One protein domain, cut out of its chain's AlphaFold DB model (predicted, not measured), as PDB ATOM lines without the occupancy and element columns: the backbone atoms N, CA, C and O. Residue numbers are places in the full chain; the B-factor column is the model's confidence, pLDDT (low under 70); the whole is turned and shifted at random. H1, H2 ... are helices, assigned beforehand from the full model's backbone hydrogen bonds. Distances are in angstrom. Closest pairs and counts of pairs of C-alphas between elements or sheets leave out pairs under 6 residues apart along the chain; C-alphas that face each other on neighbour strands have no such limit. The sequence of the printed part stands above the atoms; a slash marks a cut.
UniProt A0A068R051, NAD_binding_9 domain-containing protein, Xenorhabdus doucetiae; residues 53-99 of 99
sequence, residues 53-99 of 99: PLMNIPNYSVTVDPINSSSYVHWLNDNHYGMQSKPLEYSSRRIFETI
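What this domain is: This is residues 53 to 99 of the 99 residues of the protein "NAD_binding_9 domain-containing protein" of Xenorhabdus doucetiae (UniProt A0A068R051). This domain has little regular structure: it is mostly winding loop, with one short helix, H1, and a shorter one, H2, set well away from it. Residues 53 to 70 wind out to a far loop at Ile 67, H1 leads back, and the chain swings through a second far loop at Ser 85 before H2. The printed part has 47 residues with two named helices, H1 then H2, and no named strand; the class is all helix, with 12 residues in named elements. It is compact, with a radius of gyration of the C-alphas of 10.2 A, and spans 27 by 20 by 20 A.

Where its parts are: After residues 53 to 70, H1 holds residues 71 to 78, 10.4 A long, from C-alpha 71 at (199.912, 263.063, 344.566). H2 holds residues 93 to 96, ending at C-alpha 96 at (209.622, 253.797, 335.660).

How they stand to each other: H1 and H2 are apart. In H1 every O i to N i+4 pair is within hydrogen-bond range; H2 is too short for such a pair.

The domain as a whole: The C-alphas farthest apart, those of Ile 67 and Ser 85, are 29.1 A apart. The printed part has no cut, and the link from H1 to H2, 14 residues, is long. Residues 82 to 88 and 97 to 99 have pLDDT under 70.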
ATOM      1  N   PRO A  53     206.484 256.275 324.305       72.12
ATOM      2  CA  PRO A  53     205.662 255.282 324.977       72.12
ATOM      3  C   PRO A  53     204.984 255.908 326.205       72.12
ATOM      4  O   PRO A  53     205.668 256.282 327.161       72.12
ATOM      5  N   LEU A  54     203.658 256.021 326.197       79.12
ATOM      6  CA  LEU A  54     202.820 256.582 327.254       79.12
ATOM      7  C   LEU A  54     202.115 255.487 328.056       79.12
ATOM      8  O   LEU A  54     201.941 254.357 327.598       79.12
ATOM      9  N   MET A  55     201.727 255.814 329.284       79.25
ATOM     10  CA  MET A  55     200.770 255.017 330.043       79.25
ATOM     11  C   MET A  55     199.371 255.171 329.450       79.25
ATOM     12  O   MET A  55     198.996 256.253 329.008       79.25
ATOM     13  N   ASN A  56     198.563 254.109 329.493       76.69
ATOM     14  CA  ASN A  56     197.175 254.153 329.021       76.69
ATOM     15  C   ASN A  56     196.179 254.663 330.082       76.69
ATOM     16  O   ASN A  56     194.978 254.433 329.959       76.69
ATOM     17  N   ILE A  57     196.681 255.338 331.117       78.81
ATOM     18  CA  ILE A  57     195.913 255.859 332.247       78.81
ATOM     19  C   ILE A  57     196.218 257.357 332.361       78.81
ATOM     20  O   ILE A  57     197.397 257.720 332.384       78.81
ATOM     21  N   PRO A  58     195.201 258.235 332.420       82.25
ATOM     22  CA  PRO A  58     195.424 259.663 332.594       82.25
ATOM     23  C   PRO A  58     196.136 259.981 333.911       82.25
ATOM     24  O   PRO A  58     195.820 259.402 334.953       82.25
ATOM     25  N   ASN A  59     197.017 260.979 333.900       85.50
ATOM     26  CA  ASN A  59     197.808 261.395 335.061       85.50
ATOM     27  C   ASN A  59     196.948 261.750 336.281       85.50
ATOM     28  O   ASN A  59     197.344 261.471 337.404       85.50
ATOM     29  N   TYR A  60     195.752 262.309 336.076       84.38
ATOM     30  CA  TYR A  60     194.825 262.652 337.164       84.38
ATOM     31  C   TYR A  60     194.176 261.435 337.846       84.38
ATOM     32  O   TYR A  60     193.528 261.585 338.877       84.38
ATOM     33  N   SER A  61     194.289 260.246 337.250       84.88
ATOM     34  CA  SER A  61     193.729 258.995 337.781       84.88
ATOM     35  C   SER A  61     194.783 258.065 338.386       84.88
ATOM     36  O   SER A  61     194.443 257.027 338.948       84.88
ATOM     37  N   VAL A  62     196.059 258.447 338.301       87.75
ATOM     38  CA  VAL A  62     197.164 257.760 338.971       87.75
ATOM     39  C   VAL A  62     197.382 258.418 340.330       87.75
ATOM     40  O   VAL A  62     197.349 259.641 340.444       87.75
ATOM     41  N   THR A  63     197.633 257.617 341.364       89.56
ATOM     42  CA  THR A  63     197.960 258.123 342.698       89.56
ATOM     43  C   THR A  63     199.202 257.436 343.260       89.56
ATOM     44  O   THR A  63     199.380 256.232 343.083       89.56
ATOM     45  N   VAL A  64     200.069 258.204 343.922       86.38
ATOM     46  CA  VAL A  64     201.233 257.707 344.683       86.38
ATOM     47  C   VAL A  64     200.894 257.616 346.175       86.38
ATOM     48  O   VAL A  64     201.444 256.786 346.891       86.38
ATOM     49  N   ASP A  65     199.946 258.435 346.629       89.56
ATOM     50  CA  ASP A  65     199.398 258.450 347.982       89.56
ATOM     51  C   ASP A  65     197.881 258.176 347.922       89.56
ATOM     52  O   ASP A  65     197.134 258.984 347.365       89.56
ATOM     53  N   PRO A  66     197.380 257.071 348.499       85.38
ATOM     54  CA  PRO A  66     195.961 256.712 348.433       85.38
ATOM     55  C   PRO A  66     195.017 257.752 349.061       85.38
ATOM     56  O   PRO A  66     193.823 257.726 348.771       85.38
ATOM     57  N   ILE A  67     195.522 258.664 349.895       92.12
ATOM     58  CA  ILE A  67     194.736 259.728 350.536       92.12
ATOM     59  C   ILE A  67     194.675 260.986 349.649       92.12
ATOM     60  O   ILE A  67     193.749 261.789 349.769       92.12
ATOM     61  N   ASN A  68     195.622 261.152 348.722       85.62
ATOM     62  CA  ASN A  68     195.747 262.329 347.868       85.62
ATOM     63  C   ASN A  68     195.742 261.948 346.381       85.62
ATOM     64  O   ASN A  68     196.778 261.622 345.803       85.62
ATOM     65  N   SER A  69     194.585 262.092 345.731       84.00
ATOM     66  CA  SER A  69     194.392 261.789 344.305       84.00
ATOM     67  C   SER A  69     195.259 262.615 343.347       84.00
ATOM     68  O   SER A  69     195.415 262.233 342.194       84.00
ATOM     69  N   SER A  70     195.835 263.733 343.797       85.12
ATOM     70  CA  SER A  70     196.728 264.584 342.992       85.12
ATOM     71  C   SER A  70     198.213 264.312 343.251       85.12
ATOM     72  O   SER A  70     199.073 264.951 342.643       85.12
ATOM     73  N   SER A  71     198.538 263.371 344.143       90.44
ATOM     74  CA  SER A  71     199.912 263.063 344.566       90.44
ATOM     75  C   SER A  71     200.836 262.705 343.406       90.44
ATOM     76  O   SER A  71     201.992 263.118 343.389       90.44
ATOM     77  N   TYR A  72     200.322 262.000 342.399       89.75
ATOM     78  CA  TYR A  72     201.101 261.643 341.222       89.75
ATOM     79  C   TYR A  72     201.449 262.850 340.348       89.75
ATOM     80  O   TYR A  72     202.584 262.986 339.899       89.75
ATOM     81  N   VAL A  73     200.496 263.761 340.140       86.75
ATOM     82  CA  VAL A  73     200.729 264.991 339.368       86.75
ATOM     83  C   VAL A  73     201.751 265.882 340.073       86.75
ATOM     84  O   VAL A  73     202.637 266.428 339.420       86.75
ATOM     85  N   HIS A  74     201.673 265.993 341.402       87.44
ATOM     86  CA  HIS A  74     202.690 266.700 342.184       87.44
ATOM     87  C   HIS A  74     204.061 266.034 342.049       87.44
ATOM     88  O   HIS A  74     205.021 266.710 341.699       87.44
ATOM     89  N   TRP A  75     204.136 264.708 342.191       88.50
ATOM     90  CA  TRP A  75     205.381 263.962 342.021       88.50
ATOM     91  C   TRP A  75     206.012 264.174 340.635       88.50
ATOM     92  O   TRP A  75     207.220 264.384 340.534       88.50
ATOM     93  N   LEU A  76     205.212 264.189 339.563       86.81
ATOM     94  CA  LEU A  76     205.699 264.489 338.212       86.81
ATOM     95  C   LEU A  76     206.296 265.898 338.099       86.81
ATOM     96  O   LEU A  76     207.285 266.086 337.386       86.81
ATOM     97  N   ASN A  77     205.699 266.883 338.772       84.62
ATOM     98  CA  ASN A  77     206.191 268.259 338.782       84.62
ATOM     99  C   ASN A  77     207.482 268.385 339.594       84.62
ATOM    100  O   ASN A  77     208.448 268.970 339.102       84.62
ATOM    101  N   ASP A  78     207.517 267.785 340.784       87.00
ATOM    102  CA  ASP A  78     208.668 267.808 341.692       87.00
ATOM    103  C   ASP A  78     209.901 267.134 341.071       87.00
ATOM    104  O   ASP A  78     211.029 267.555 341.311       87.00
ATOM    105  N   ASN A  79     209.692 266.122 340.224       82.62
ATOM    106  CA  ASN A  79     210.759 265.396 339.527       82.62
ATOM    107  C   ASN A  79     211.012 265.907 338.096       82.62
ATOM    108  O   ASN A  79     211.663 265.233 337.301       82.62
ATOM    109  N   HIS A  80     210.496 267.088 337.743       78.00
ATOM    110  CA  HIS A  80     210.688 267.738 336.440       78.00
ATOM    111  C   HIS A  80     210.210 266.934 335.208       78.00
ATOM    112  O   HIS A  80     210.516 267.304 334.073       78.00
ATOM    113  N   TYR A  81     209.394 265.891 335.386       76.38
ATOM    114  CA  TYR A  81     208.795 265.129 334.283       76.38
ATOM    115  C   TYR A  81     207.653 265.891 333.579       76.38
ATOM    116  O   TYR A  81     207.327 265.587 332.434       76.38
ATOM    117  N   GLY A  82     207.062 266.902 334.230       60.94
ATOM    118  CA  GLY A  82     205.974 267.733 333.686       60.94
ATOM    119  C   GLY A  82     206.402 268.913 332.795       60.94
ATOM    120  O   GLY A  82     205.541 269.603 332.251       60.94
ATOM    121  N   MET A  83     207.706 269.176 332.627       51.16
ATOM    122  CA  MET A  83     208.216 270.415 332.005       51.16
ATOM    123  C   MET A  83     208.450 270.351 330.481       51.16
ATOM    124  O   MET A  83     209.093 271.238 329.918       51.16
ATOM    125  N   GLN A  84     207.908 269.361 329.767       52.59
ATOM    126  CA  GLN A  84     207.932 269.367 328.296       52.59
ATOM    127  C   GLN A  84     206.735 270.142 327.726       52.59
ATOM    128  O   GLN A  84     205.759 269.542 327.307       52.59
ATOM    129  N   SER A  85     206.830 271.478 327.739       43.28
ATOM    130  CA  SER A  85     206.048 272.501 326.998       43.28
ATOM    131  C   SER A  85     204.502 272.470 326.991       43.28
ATOM    132  O   SER A  85     203.902 273.480 326.619       43.28
ATOM    133  N   LYS A  86     203.840 271.407 327.454       49.00
ATOM    134  CA  LYS A  86     202.411 271.300 327.780       49.00
ATOM    135  C   LYS A  86     202.229 270.222 328.857       49.00
ATOM    136  O   LYS A  86     202.942 269.222 328.812       49.00
ATOM    137  N   PRO A  87     201.267 270.361 329.785       53.19
ATOM    138  CA  PRO A  87     200.903 269.257 330.661       53.19
ATOM    139  C   PRO A  87     200.410 268.099 329.789       53.19
ATOM    140  O   PRO A  87     199.358 268.192 329.156       53.19
ATOM    141  N   LEU A  88     201.202 267.030 329.691       63.88
ATOM    142  CA  LEU A  88     200.746 265.809 329.044       63.88
ATOM    143  C   LEU A  88     199.646 265.225 329.936       63.88
ATOM    144  O   LEU A  88     199.850 265.032 331.132       63.88
ATOM    145  N   GLU A  89     198.473 264.953 329.368       78.75
ATOM    146  CA  GLU A  89     197.380 264.282 330.085       78.75
ATOM    147  C   GLU A  89     197.768 262.849 330.493       78.75
ATOM    148  O   GLU A  89     197.236 262.314 331.460       78.75
ATOM    149  N   TYR A  90     198.753 262.266 329.804       80.31
ATOM    150  CA  TYR A  90     199.313 260.937 330.039       80.31
ATOM    151  C   TYR A  90     200.835 261.038 330.142       80.31
ATOM    152  O   TYR A  90     201.474 261.712 329.335       80.31
ATOM    153  N   SER A  91     201.437 260.376 331.118       80.94
ATOM    154  CA  SER A  91     202.887 260.350 331.308       80.94
ATOM    155  C   SER A  91     203.553 259.216 330.525       80.94
ATOM    156  O   SER A  91     202.916 258.238 330.126       80.94
ATOM    157  N   SER A  92     204.861 259.352 330.279       81.06
ATOM    158  CA  SER A  92     205.646 258.312 329.605       81.06
ATOM    159  C   SER A  92     205.883 257.106 330.514       81.06
ATOM    160  O   SER A  92     206.170 257.270 331.693       81.06
ATOM    161  N   ARG A  93     205.877 255.891 329.952       78.44
ATOM    162  CA  ARG A  93     206.289 254.656 330.646       78.44
ATOM    163  C   ARG A  93     207.760 254.672 331.078       78.44
ATOM    164  O   ARG A  93     208.109 254.010 332.049       78.44
ATOM    165  N   ARG A  94     208.603 255.471 330.415       75.44
ATOM    166  CA  ARG A  94     210.047 255.555 330.698       75.44
ATOM    167  C   ARG A  94     210.381 256.096 332.084       75.44
ATOM    168  O   ARG A  94     211.468 255.831 332.577       75.44
ATOM    169  N   ILE A  95     209.462 256.816 332.728       76.56
ATOM    170  CA  ILE A  95     209.669 257.327 334.095       76.56
ATOM    171  C   ILE A  95     209.903 256.198 335.114       76.56
ATOM    172  O   ILE A  95     210.517 256.432 336.149       76.56
ATOM    173  N   PHE A  96     209.436 254.979 334.816       70.81
ATOM    174  CA  PHE A  96     209.622 253.797 335.660       70.81
ATOM    175  C   PHE A  96     210.849 252.964 335.278       70.81
ATOM    176  O   PHE A  96     211.212 252.056 336.014       70.81
ATOM    177  N   GLU A  97     211.485 253.245 334.139       63.75
ATOM    178  CA  GLU A  97     212.688 252.531 333.681       63.75
ATOM    179  C   GLU A  97     213.972 253.120 334.287       63.75
ATOM    180  O   GLU A  97     215.035 252.512 334.204       63.75
ATOM    181  N   THR A  98     213.882 254.312 334.884       53.03
ATOM    182  CA  THR A  98     214.991 255.024 335.539       53.03
ATOM    183  C   THR A  98     215.115 254.764 337.047       53.03
ATOM    184  O   THR A  98     215.921 255.433 337.690       53.03
ATOM    185  N   ILE A  99     214.332 253.834 337.610       50.25
ATOM    186  CA  ILE A  99     214.376 253.437 339.033       50.25
ATOM    187  C   ILE A  99     215.175 252.142 339.191       50.25
ATOM    188  O   ILE A  99     214.938 251.213 338.388       50.25
TER     189      ILE A  99